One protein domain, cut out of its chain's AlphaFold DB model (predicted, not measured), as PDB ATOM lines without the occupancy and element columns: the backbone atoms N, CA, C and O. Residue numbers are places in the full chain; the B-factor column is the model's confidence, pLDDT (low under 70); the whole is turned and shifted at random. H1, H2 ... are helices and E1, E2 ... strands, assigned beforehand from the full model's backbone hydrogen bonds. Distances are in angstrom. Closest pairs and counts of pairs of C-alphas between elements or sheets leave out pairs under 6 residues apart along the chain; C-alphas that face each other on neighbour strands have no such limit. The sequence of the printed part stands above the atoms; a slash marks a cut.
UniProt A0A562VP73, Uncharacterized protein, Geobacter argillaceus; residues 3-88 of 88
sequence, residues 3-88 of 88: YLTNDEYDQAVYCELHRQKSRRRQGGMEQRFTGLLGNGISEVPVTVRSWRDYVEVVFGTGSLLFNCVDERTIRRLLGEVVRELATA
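Overview. This is residues 3 to 88 of the 88 residues of an uncharacterized protein of Geobacter argillaceus (UniProt A0A562VP73). A strongly twisted sheet of six strands curls round one helix, H1, and the long strand E4 joins E2 and E3 on one side to E5 on the other. The long axis runs from the turn between E1 and E2 at one end to the small E3 and E4 hairpin at the other. The printed part has 86 residues, in the order E1 E2 E3 E4 E5 E6 H1; the neighbour pairs are antiparallel and the class is mixed. It is compact, with a radius of gyration of the C-alphas of 13.3 A, yet elongated, spanning 41 by 23 by 18 A.

Along the chain. E1, residues 3 to 6, begins at C-alpha 3 (33.565, -28.220, -9.721). E2 is residues 11 to 19, 25.5 A, and E3 residues 23 to 25. E4, residues 28 to 38, is 31.4 A long. E5 is residues 43 to 50, 22.2 A, and E6 residues 55 to 59. H1, residues 71 to 87, is 24.7 A long and ends at C-alpha 87 (15.351, -34.182, -12.298).

Arrangement. E1 and E2 form a hairpin, with N 4 and O 13 at 2.8 A. E2 pairs with E4 through N 14 and O 38, 2.7 A. E3, E4, E5 and E6 make a meander, each strand the antiparallel neighbour of the one before: N 30 and O 23 are 3.0 A apart, N 33 and O 48 2.8 A, N 47 and O 58 2.8 A. H1 is on the sheet; its closest C-alphas to E6 are Gly 79 and Val 55, 6.2 A. In H1 every O i to N i+4 pair is within hydrogen-bond range.

Size, cuts and confidence. The C-alphas farthest apart, Asp 10 and Gln 26, are 43.2 A apart. The printed part has no cut; the link E6 to H1 is long. Low confidence covers residues 3 to 12, 21, 24 to 27, 62 to 69 and 86 to 88.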
ATOM      1  N   TYR A   3      32.158 -27.851  -9.595       64.31
ATOM      2  CA  TYR A   3      33.565 -28.220  -9.721       64.31
ATOM      3  C   TYR A   3      33.650 -29.685 -10.139       64.31
ATOM      4  O   TYR A   3      33.055 -30.547  -9.499       64.31
ATOM      5  N   LEU A   4      34.363 -29.947 -11.227       65.94
ATOM      6  CA  LEU A   4      34.668 -31.275 -11.735       65.94
ATOM      7  C   LEU A   4      36.140 -31.539 -11.441       65.94
ATOM      8  O   LEU A   4      37.006 -30.882 -12.014       65.94
ATOM      9  N   THR A   5      36.443 -32.466 -10.543       61.16
ATOM     10  CA  THR A   5      37.820 -32.907 -10.307       61.16
ATOM     11  C   THR A   5      38.087 -34.148 -11.145       61.16
ATOM     12  O   THR A   5      37.262 -35.060 -11.195       61.16
ATOM     13  N   ASN A   6      39.215 -34.168 -11.850       59.75
ATOM     14  CA  ASN A   6      39.733 -35.392 -12.440       59.75
ATOM     15  C   ASN A   6      40.944 -35.848 -11.623       59.75
ATOM     16  O   ASN A   6      42.030 -35.279 -11.752       59.75
ATOM     17  N   ASP A   7      40.732 -36.873 -10.799       60.78
ATOM     18  CA  ASP A   7      41.739 -37.425  -9.889       60.78
ATOM     19  C   ASP A   7      42.951 -38.008 -10.639       60.78
ATOM     20  O   ASP A   7      44.047 -38.037 -10.089       60.78
ATOM     21  N   GLU A   8      42.798 -38.417 -11.907       57.16
ATOM     22  CA  GLU A   8      43.924 -38.912 -12.718       57.16
ATOM     23  C   GLU A   8      44.938 -37.813 -13.073       57.16
ATOM     24  O   GLU A   8      46.096 -38.122 -13.352       57.16
ATOM     25  N   TYR A   9      44.528 -36.541 -13.054       56.75
ATOM     26  CA  TYR A   9      45.371 -35.414 -13.468       56.75
ATOM     27  C   TYR A   9      45.569 -34.355 -12.376       56.75
ATOM     28  O   TYR A   9      46.207 -33.342 -12.656       56.75
ATOM     29  N   ASP A  10      45.032 -34.571 -11.167       62.31
ATOM     30  CA  ASP A  10      45.019 -33.602 -10.055       62.31
ATOM     31  C   ASP A  10      44.534 -32.208 -10.505       62.31
ATOM     32  O   ASP A  10      45.093 -31.163 -10.174       62.31
ATOM     33  N   GLN A  11      43.509 -32.194 -11.366       62.91
ATOM     34  CA  GLN A  11      43.009 -30.979 -12.005       62.91
ATOM     35  C   GLN A  11      41.532 -30.763 -11.714       62.91
ATOM     36  O   GLN A  11      40.699 -31.658 -11.876       62.91
ATOM     37  N   ALA A  12      41.208 -29.528 -11.338       68.31
ATOM     38  CA  ALA A  12      39.845 -29.061 -11.172       68.31
ATOM     39  C   ALA A  12      39.418 -28.258 -12.405       68.31
ATOM     40  O   ALA A  12      40.009 -27.230 -12.739       68.31
ATOM     41  N   VAL A  13      38.361 -28.717 -13.063       73.81
ATOM     42  CA  VAL A  13      37.648 -27.974 -14.095       73.81
ATOM     43  C   VAL A  13      36.372 -27.426 -13.468       73.81
ATOM     44  O   VAL A  13      35.525 -28.182 -13.002       73.81
ATOM     45  N   TYR A  14      36.198 -26.111 -13.434       79.00
ATOM     46  CA  TYR A  14      34.915 -25.528 -13.066       79.00
ATOM     47  C   TYR A  14      33.999 -25.472 -14.276       79.00
ATOM     48  O   TYR A  14      34.417 -25.219 -15.407       79.00
ATOM     49  N   CYS A  15      32.718 -25.672 -14.011       79.88
ATOM     50  CA  CYS A  15      31.658 -25.431 -14.957       79.88
ATOM     51  C   CYS A  15      30.598 -24.532 -14.328       79.88
ATOM     52  O   CYS A  15      30.074 -24.798 -13.242       79.88
ATOM     53  N   GLU A  16      30.237 -23.468 -15.028       82.38
ATOM     54  CA  GLU A  16      29.046 -22.698 -14.717       82.38
ATOM     55  C   GLU A  16      28.022 -22.927 -15.820       82.38
ATOM     56  O   GLU A  16      28.296 -22.671 -16.987       82.38
ATOM     57  N   LEU A  17      26.847 -23.448 -15.460       83.31
ATOM     58  CA  LEU A  17      25.736 -23.661 -16.381       83.31
ATOM     59  C   LEU A  17      24.532 -22.863 -15.905       83.31
ATOM     60  O   LEU A  17      24.053 -23.037 -14.786       83.31
ATOM     61  N   HIS A  18      23.990 -22.049 -16.800       83.81
ATOM     62  CA  HIS A  18      22.729 -21.359 -16.591       83.81
ATOM     63  C   HIS A  18      21.648 -22.034 -17.425       83.81
ATOM     64  O   HIS A  18      21.758 -22.135 -18.654       83.81
ATOM     65  N   ARG A  19      20.586 -22.492 -16.757       81.88
ATOM     66  CA  ARG A  19      19.405 -23.036 -17.427       81.88
ATOM     67  C   ARG A  19      18.691 -21.910 -18.165       81.88
ATOM     68  O   ARG A  19      18.214 -20.954 -17.559       81.88
ATOM     69  N   GLN A  20      18.592 -22.033 -19.479       78.81
ATOM     70  CA  GLN A  20      17.759 -21.156 -20.290       78.81
ATOM     71  C   GLN A  20      16.317 -21.671 -20.321       78.81
ATOM     72  O   GLN A  20      16.042 -22.834 -20.008       78.81
ATOM     73  N   LYS A  21      15.374 -20.797 -20.706       69.38
ATOM     74  CA  LYS A  21      13.956 -21.162 -20.841       69.38
ATOM     75  C   LYS A  21      13.827 -22.423 -21.694       69.38
ATOM     76  O   LYS A  21      14.265 -22.451 -22.843       69.38
ATOM     77  N   SER A  22      13.202 -23.449 -21.124       71.06
ATOM     78  CA  SER A  22      12.931 -24.698 -21.824       71.06
ATOM     79  C   SER A  22      12.038 -24.425 -23.026       71.06
ATOM     80  O   SER A  22      10.959 -23.840 -22.880       71.06
ATOM     81  N   ARG A  23      12.466 -24.849 -24.213       70.38
ATOM     82  CA  ARG A  23      11.674 -24.681 -25.429       70.38
ATOM     83  C   ARG A  23      10.887 -25.962 -25.667       70.38
ATOM     84  O   ARG A  23      11.460 -27.042 -25.773       70.38
ATOM     85  N   ARG A  24       9.561 -25.853 -25.768       66.62
ATOM     86  CA  ARG A  24       8.746 -26.954 -26.293       66.62
ATOM     87  C   ARG A  24       9.000 -27.042 -27.796       66.62
ATOM     88  O   ARG A  24       8.749 -26.082 -28.523       66.62
ATOM     89  N   ARG A  25       9.521 -28.178 -28.247       68.19
ATOM     90  CA  ARG A  25       9.672 -28.529 -29.666       68.19
ATOM     91  C   ARG A  25       8.869 -29.813 -29.896       68.19
ATOM     92  O   ARG A  25       8.644 -30.556 -28.944       68.19
ATOM     93  N   GLN A  26       8.368 -30.046 -31.110       57.94
ATOM     94  CA  GLN A  26       7.528 -31.220 -31.397       57.94
ATOM     95  C   GLN A  26       8.203 -32.502 -30.869       57.94
ATOM     96  O   GLN A  26       9.342 -32.777 -31.228       57.94
ATOM     97  N   GLY A  27       7.527 -33.230 -29.972       67.12
ATOM     98  CA  GLY A  27       8.051 -34.447 -29.335       67.12
ATOM     99  C   GLY A  27       8.521 -34.310 -27.878       67.12
ATOM    100  O   GLY A  27       8.739 -35.331 -27.231       67.12
ATOM    101  N   GLY A  28       8.616 -33.097 -27.309       71.25
ATOM    102  CA  GLY A  28       8.863 -32.919 -25.868       71.25
ATOM    103  C   GLY A  28       9.501 -31.581 -25.465       71.25
ATOM    104  O   GLY A  28       9.269 -30.542 -26.084       71.25
ATOM    105  N   MET A  29      10.271 -31.601 -24.374       78.00
ATOM    106  CA  MET A  29      10.875 -30.411 -23.776       78.00
ATOM    107  C   MET A  29      12.390 -30.406 -23.984       78.00
ATOM    108  O   MET A  29      13.087 -31.251 -23.432       78.00
ATOM    109  N   GLU A  30      12.884 -29.426 -24.738       82.62
ATOM    110  CA  GLU A  30      14.314 -29.154 -24.860       82.62
ATOM    111  C   GLU A  30      14.764 -28.332 -23.656       82.62
ATOM    112  O   GLU A  30      14.250 -27.230 -23.415       82.62
ATOM    113  N   GLN A  31      15.732 -28.850 -22.906       84.62
ATOM    114  CA  GLN A  31      16.438 -28.067 -21.902       84.62
ATOM    115  C   GLN A  31      17.761 -27.601 -22.495       84.62
ATOM    116  O   GLN A  31      18.546 -28.410 -22.983       84.62
ATOM    117  N   ARG A  32      18.001 -26.291 -22.463       84.62
ATOM    118  CA  ARG A  32      19.249 -25.697 -22.935       84.62
ATOM    119  C   ARG A  32      19.981 -25.077 -21.760       84.62
ATOM    120  O   ARG A  32      19.406 -24.274 -21.026       84.62
ATOM    121  N   PHE A  33      21.247 -25.427 -21.629       85.69
ATOM    122  CA  PHE A  33      22.171 -24.871 -20.659       85.69
ATOM    123  C   PHE A  33      23.309 -24.197 -21.411       85.69
ATOM    124  O   PHE A  33      23.776 -24.699 -22.436       85.69
ATOM    125  N   THR A  34      23.735 -23.044 -20.920       85.38
ATOM    126  CA  THR A  34      24.878 -22.310 -21.462       85.38
ATOM    127  C   THR A  34      25.767 -21.858 -20.325       85.38
ATOM    128  O   THR A  34      25.246 -21.429 -19.294       85.38
ATOM    129  N   GLY A  35      27.072 -21.861 -20.543       86.38
ATOM    130  CA  GLY A  35      27.995 -21.123 -19.695       86.38
ATOM    131  C   GLY A  35      29.443 -21.442 -20.020       86.38
ATOM    132  O   GLY A  35      29.776 -21.542 -21.200       86.38
ATOM    133  N   LEU A  36      30.293 -21.547 -19.004       85.56
ATOM    134  CA  LEU A  36      31.746 -21.612 -19.161       85.56
ATOM    135  C   LEU A  36      32.302 -22.878 -18.522       85.56
ATOM    136  O   LEU A  36      31.859 -23.290 -17.450       85.56
ATOM    137  N   LEU A  37      33.272 -23.480 -19.199       85.62
ATOM    138  CA  LEU A  37      34.111 -24.550 -18.687       85.62
ATOM    139  C   LEU A  37      35.540 -24.017 -18.603       85.62
ATOM    140  O   LEU A  37      36.028 -23.476 -19.595       85.62
ATOM    141  N   GLY A  38      36.215 -24.167 -17.469       81.56
ATOM    142  CA  GLY A  38      37.576 -23.661 -17.313       81.56
ATOM    143  C   GLY A  38      38.377 -24.389 -16.248       81.56
ATOM    144  O   GLY A  38      37.813 -25.051 -15.389       81.56
ATOM    145  N   ASN A  39      39.700 -24.277 -16.305       77.69
ATOM    146  CA  ASN A  39      40.632 -24.875 -15.336       77.69
ATOM    147  C   ASN A  39      41.536 -23.825 -14.658       77.69
ATOM    148  O   ASN A  39      42.622 -24.139 -14.184       77.69
ATOM    149  N   GLY A  40      41.122 -22.554 -14.681       71.94
ATOM    150  CA  GLY A  40      41.881 -21.417 -14.148       71.94
ATOM    151  C   GLY A  40      42.947 -20.854 -15.098       71.94
ATOM    152  O   GLY A  40      43.485 -19.786 -14.825       71.94
ATOM    153  N   ILE A  41      43.230 -21.529 -16.219       71.25
ATOM    154  CA  ILE A  41      44.192 -21.083 -17.247       71.25
ATOM    155  C   ILE A  41      43.485 -20.798 -18.573       71.25
ATOM    156  O   ILE A  41      43.830 -19.861 -19.289       71.25
ATOM    157  N   SER A  42      42.512 -21.627 -18.940       75.56
ATOM    158  CA  SER A  42      41.745 -21.475 -20.173       75.56
ATOM    159  C   SER A  42      40.266 -21.668 -19.903       75.56
ATOM    160  O   SER A  42      39.885 -22.501 -19.084       75.56
ATOM    161  N   GLU A  43      39.450 -20.913 -20.633       82.31
ATOM    162  CA  GLU A  43      37.996 -20.987 -20.583       82.31
ATOM    163  C   GLU A  43      37.436 -21.268 -21.972       82.31
ATOM    164  O   GLU A  43      37.906 -20.723 -22.974       82.31
ATOM    165  N   VAL A  44      36.411 -22.111 -22.033       84.69
ATOM    166  CA  VAL A  44      35.704 -22.442 -23.266       84.69
ATOM    167  C   VAL A  44      34.202 -22.338 -23.014       84.69
ATOM    168  O   VAL A  44      33.699 -22.931 -22.053       84.69
ATOM    169  N   PRO A  45      33.448 -21.609 -23.858       86.50
ATOM    170  CA  PRO A  45      32.005 -21.573 -23.727       86.50
ATOM    171  C   PRO A  45      31.427 -22.950 -24.038       86.50
ATOM    172  O   PRO A  45      31.821 -23.606 -25.003       86.50
ATOM    173  N   VAL A  46      30.464 -23.379 -23.234       87.25
ATOM    174  CA  VAL A  46      29.788 -24.660 -23.391       87.25
ATOM    175  C   VAL A  46      28.290 -24.451 -23.538       87.25
ATOM    176  O   VAL A  46      27.660 -23.664 -22.828       87.25
ATOM    177  N   THR A  47      27.706 -25.158 -24.498       87.88
ATOM    178  CA  THR A  47      26.260 -25.294 -24.646       87.88
ATOM    179  C   THR A  47      25.896 -26.756 -24.475       87.88
ATOM    180  O   THR A  47      26.402 -27.606 -25.202       87.88
ATOM    181  N   VAL A  48      24.983 -27.044 -23.553       87.50
ATOM    182  CA  VAL A  48      24.419 -28.383 -23.381       87.50
ATOM    183  C   VAL A  48      22.943 -28.349 -23.744       87.50
ATOM    184  O   VAL A  48      22.206 -27.456 -23.318       87.50
ATOM    185  N   ARG A  49      22.500 -29.308 -24.552       87.44
ATOM    186  CA  ARG A  49      21.089 -29.513 -24.877       87.44
ATOM    187  C   ARG A  49      20.684 -30.899 -24.426       87.44
ATOM    188  O   ARG A  49      21.284 -31.881 -24.845       87.44
ATOM    189  N   SER A  50      19.651 -30.975 -23.604       85.25
ATOM    190  CA  SER A  50      19.089 -32.241 -23.153       85.25
ATOM    191  C   SER A  50      17.714 -32.467 -23.760       85.25
ATOM    192  O   SER A  50      16.852 -31.582 -23.743       85.25
ATOM    193  N   TRP A  51      17.527 -33.689 -24.242       82.62
ATOM    194  CA  TRP A  51      16.269 -34.287 -24.673       82.62
ATOM    195  C   TRP A  51      16.005 -35.570 -23.877       82.62
ATOM    196  O   TRP A  51      16.827 -35.960 -23.054       82.62
ATOM    197  N   ARG A  52      14.847 -36.214 -24.098       76.31
ATOM    198  CA  ARG A  52      14.436 -37.418 -23.347       76.31
ATOM    199  C   ARG A  52      15.506 -38.514 -23.344       76.31
ATOM    200  O   ARG A  52      15.798 -39.045 -22.282       76.31
ATOM    201  N   ASP A  53      16.124 -38.770 -24.496       79.62
ATOM    202  CA  ASP A  53      17.028 -39.917 -24.679       79.62
ATOM    203  C   ASP A  53      18.454 -39.515 -25.086       79.62
ATOM    204  O   ASP A  53      19.308 -40.369 -25.317       79.62
ATOM    205  N   TYR A  54      18.735 -38.215 -25.197       81.44
ATOM    206  CA  TYR A  54      20.013 -37.725 -25.709       81.44
ATOM    207  C   TYR A  54      20.447 -36.421 -25.042       81.44
ATOM    208  O   TYR A  54      19.623 -35.551 -24.751       81.44
ATOM    209  N   VAL A  55      21.760 -36.284 -24.854       85.50
ATOM    210  CA  VAL A  55      22.415 -35.053 -24.407       85.50
ATOM    211  C   VAL A  55      23.439 -34.643 -25.461       85.50
ATOM    212  O   VAL A  55      24.404 -35.358 -25.717       85.50
ATOM    213  N   GLU A  56      23.226 -33.478 -26.063       87.88
ATOM    214  CA  GLU A  56      24.181 -32.822 -26.950       87.88
ATOM    215  C   GLU A  56      25.064 -31.890 -26.125       87.88
ATOM    216  O   GLU A  56      24.555 -31.012 -25.430       87.88
ATOM    217  N   VAL A  57      26.383 -32.027 -26.240       87.56
ATOM    218  CA  VAL A  57      27.341 -31.081 -25.657       87.56
ATOM    219  C   VAL A  57      28.108 -30.427 -26.798       87.56
ATOM    220  O   VAL A  57      28.655 -31.114 -27.659       87.56
ATOM    221  N   VAL A  58      28.141 -29.102 -26.827       87.12
ATOM    222  CA  VAL A  58      28.875 -28.322 -27.823       87.12
ATOM    223  C   VAL A  58      29.831 -27.402 -27.088       87.12
ATOM    224  O   VAL A  58      29.400 -26.540 -26.319       87.12
ATOM    225  N   PHE A  59      31.122 -27.586 -27.338       86.19
ATOM    226  CA  PHE A  59      32.169 -26.686 -26.873       86.19
ATOM    227  C   PHE A  59      32.433 -25.627 -27.942       86.19
ATOM    228  O   PHE A  59      32.378 -25.913 -29.139       86.19
ATOM    229  N   GLY A  60      32.685 -24.394 -27.520       79.44
ATOM    230  CA  GLY A  60      33.167 -23.352 -28.412       79.44
ATOM    231  C   GLY A  60      34.604 -23.595 -28.857       79.44
ATOM    232  O   GLY A  60      35.272 -24.539 -28.441       79.44
ATOM    233  N   THR A  61      35.097 -22.704 -29.707       70.88
ATOM    234  CA  THR A  61      36.491 -22.724 -30.147       70.88
ATOM    235  C   THR A  61      37.418 -22.390 -28.981       70.88
ATOM    236  O   THR A  61      37.475 -21.244 -28.544       70.88
ATOM    237  N   GLY A  62      38.151 -23.393 -28.503       62.81
ATOM    238  CA  GLY A  62      39.219 -23.248 -27.519       62.81
ATOM    239  C   GLY A  62      39.978 -24.562 -27.378       62.81
ATOM    240  O   GLY A  62      39.475 -25.523 -26.808       62.81
ATOM    241  N   SER A  63      41.176 -24.624 -27.957       60.66
ATOM    242  CA  SER A  63      41.947 -25.862 -28.120       60.66
ATOM    243  C   SER A  63      42.688 -26.314 -26.860       60.66
ATOM    244  O   SER A  63      43.034 -27.485 -26.748       60.66
ATOM    245  N   LEU A  64      42.943 -25.412 -25.909       62.44
ATOM    246  CA  LEU A  64      43.858 -25.685 -24.795       62.44
ATOM    247  C   LEU A  64      43.243 -26.533 -23.677       62.44
ATOM    248  O   LEU A  64      43.976 -27.206 -22.961       62.44
ATOM    249  N   LEU A  65      41.916 -26.548 -23.545       67.88
ATOM    250  CA  LEU A  65      41.239 -27.261 -22.457       67.88
ATOM    251  C   LEU A  65      41.322 -28.790 -22.644       67.88
ATOM    252  O   LEU A  65      41.525 -29.523 -21.677       67.88
ATOM    253  N   PHE A  66      41.286 -29.257 -23.898       64.19
ATOM    254  CA  PHE A  66      41.403 -30.678 -24.254       64.19
ATOM    255  C   PHE A  66      42.835 -31.223 -24.231       64.19
ATOM    256  O   PHE A  66      43.029 -32.433 -24.298       64.19
ATOM    257  N   ASN A  67      43.842 -30.354 -24.102       66.81
ATOM    258  CA  ASN A  67      45.219 -30.792 -23.854       66.81
ATOM    259  C   ASN A  67      45.425 -31.233 -22.398       66.81
ATOM    260  O   ASN A  67      46.412 -31.893 -22.088       66.81
ATOM    261  N   CYS A  68      44.522 -30.819 -21.511       63.19
ATOM    262  CA  CYS A  68      44.613 -31.057 -20.080       63.19
ATOM    263  C   CYS A  68      43.647 -32.156 -19.622       63.19
ATOM    264  O   CYS A  68      43.984 -32.933 -18.735       63.19
ATOM    265  N   VAL A  69      42.463 -32.243 -20.240       68.62
ATOM    266  CA  VAL A  69      41.438 -33.237 -19.903       68.62
ATOM    267  C   VAL A  69      40.789 -33.773 -21.175       68.62
ATOM    268  O   VAL A  69      40.393 -33.004 -22.048       68.62
ATOM    269  N   ASP A  70      40.629 -35.096 -21.256       76.81
ATOM    270  CA  ASP A  70      39.987 -35.748 -22.397       76.81
ATOM    271  C   ASP A  70      38.549 -35.236 -22.604       76.81
ATOM    272  O   ASP A  70      37.713 -35.214 -21.689       76.81
ATOM    273  N   GLU A  71      38.250 -34.839 -23.841       79.31
ATOM    274  CA  GLU A  71      36.948 -34.310 -24.242       79.31
ATOM    275  C   GLU A  71      35.796 -35.264 -23.891       79.31
ATOM    276  O   GLU A  71      34.724 -34.830 -23.460       79.31
ATOM    277  N   ARG A  72      36.000 -36.575 -24.049       82.19
ATOM    278  CA  ARG A  72      35.005 -37.607 -23.750       82.19
ATOM    279  C   ARG A  72      34.676 -37.645 -22.262       82.19
ATOM    280  O   ARG A  72      33.502 -37.804 -21.920       82.19
ATOM    281  N   THR A  73      35.673 -37.469 -21.397       80.50
ATOM    282  CA  THR A  73      35.479 -37.397 -19.942       80.50
ATOM    283  C   THR A  73      34.641 -36.176 -19.577       80.50
ATOM    284  O   THR A  73      33.630 -36.313 -18.889       80.50
ATOM    285  N   ILE A  74      34.964 -35.003 -20.132       80.69
ATOM    286  CA  ILE A  74      34.187 -33.772 -19.910       80.69
ATOM    287  C   ILE A  74      32.740 -33.942 -20.394       80.69
ATOM    288  O   ILE A  74      31.798 -33.609 -19.675       80.69
ATOM    289  N   ARG A  75      32.535 -34.478 -21.606       84.62
ATOM    290  CA  ARG A  75      31.191 -34.709 -22.166       84.62
ATOM    291  C   ARG A  75      30.354 -35.626 -21.281       84.62
ATOM    292  O   ARG A  75      29.169 -35.356 -21.089       84.62
ATOM    293  N   ARG A  76      30.959 -36.691 -20.749       84.75
ATOM    294  CA  ARG A  76      30.291 -37.617 -19.832       84.75
ATOM    295  C   ARG A  76      29.875 -36.910 -18.542       84.75
ATOM    296  O   ARG A  76      28.701 -36.978 -18.191       84.75
ATOM    297  N   LEU A  77      30.799 -36.193 -17.900       82.56
ATOM    298  CA  LEU A  77      30.538 -35.466 -16.653       82.56
ATOM    299  C   LEU A  77      29.432 -34.415 -16.823       82.56
ATOM    300  O   LEU A  77      28.482 -34.378 -16.047       82.56
ATOM    301  N   LEU A  78      29.491 -33.602 -17.884       83.25
ATOM    302  CA  LEU A  78      28.446 -32.612 -18.172       83.25
ATOM    303  C   LEU A  78      27.083 -33.259 -18.446       83.25
ATOM    304  O   LEU A  78      26.050 -32.695 -18.086       83.25
ATOM    305  N   GLY A  79      27.068 -34.437 -19.072       84.06
ATOM    306  CA  GLY A  79      25.849 -35.208 -19.282       84.06
ATOM    307  C   GLY A  79      25.216 -35.696 -17.979       84.06
ATOM    308  O   GLY A  79      23.996 -35.632 -17.842       84.06
ATOM    309  N   GLU A  80      26.025 -36.150 -17.020       84.44
ATOM    310  CA  GLU A  80      25.565 -36.570 -15.689       84.44
ATOM    311  C   GLU A  80      24.993 -35.377 -14.906       84.44
ATOM    312  O   GLU A  80      23.836 -35.421 -14.487       84.44
ATOM    313  N   VAL A  81      25.721 -34.257 -14.854       82.31
ATOM    314  CA  VAL A  81      25.268 -33.006 -14.218       82.31
ATOM    315  C   VAL A  81      23.934 -32.521 -14.788       82.31
ATOM    316  O   VAL A  81      23.028 -32.138 -14.050       82.31
ATOM    317  N   VAL A  82      23.781 -32.511 -16.114       80.94
ATOM    318  CA  VAL A  82      22.538 -32.034 -16.733       80.94
ATOM    319  C   VAL A  82      21.366 -32.971 -16.456       80.94
ATOM    320  O   VAL A  82      20.245 -32.489 -16.305       80.94
ATOM    321  N   ARG A  83      21.596 -34.283 -16.334       80.12
ATOM    322  CA  ARG A  83      20.548 -35.221 -15.909       80.12
ATOM    323  C   ARG A  83      20.081 -34.932 -14.487       80.12
ATOM    324  O   ARG A  83      18.875 -34.919 -14.269       80.12
ATOM    325  N   GLU A  84      20.995 -34.637 -13.567       80.56
ATOM    326  CA  GLU A  84      20.645 -34.231 -12.198       80.56
ATOM    327  C   GLU A  84      19.867 -32.909 -12.174       80.56
ATOM    328  O   GLU A  84      18.842 -32.790 -11.510       80.56
ATOM    329  N   LEU A  85      20.292 -31.920 -12.967       75.06
ATOM    330  CA  LEU A  85      19.587 -30.638 -13.090       75.06
ATOM    331  C   LEU A  85      18.229 -30.748 -13.803       75.06
ATOM    332  O   LEU A  85      17.411 -29.830 -13.714       75.06
ATOM    333  N   ALA A  86      18.005 -31.820 -14.563       68.06
ATOM    334  CA  ALA A  86      16.741 -32.084 -15.237       68.06
ATOM    335  C   ALA A  86      15.719 -32.772 -14.321       68.06
ATOM    336  O   ALA A  86      14.519 -32.640 -14.579       68.06
ATOM    337  N   THR A  87      16.183 -33.506 -13.304       66.88
ATOM    338  CA  THR A  87      15.351 -34.182 -12.298       66.88
ATOM    339  C   THR A  87      15.111 -33.345 -11.039       66.88
ATOM    340  O   THR A  87      14.158 -33.645 -10.319       66.88
ATOM    341  N   ALA A  88      15.934 -32.320 -10.793       57.69
ATOM    342  CA  ALA A  88      15.754 -31.303  -9.750       57.69
ATOM    343  C   ALA A  88      14.719 -30.225 -10.130       57.69
ATOM    344  O   ALA A  88      13.970 -29.805  -9.218       57.69
TER     345      ALA A  88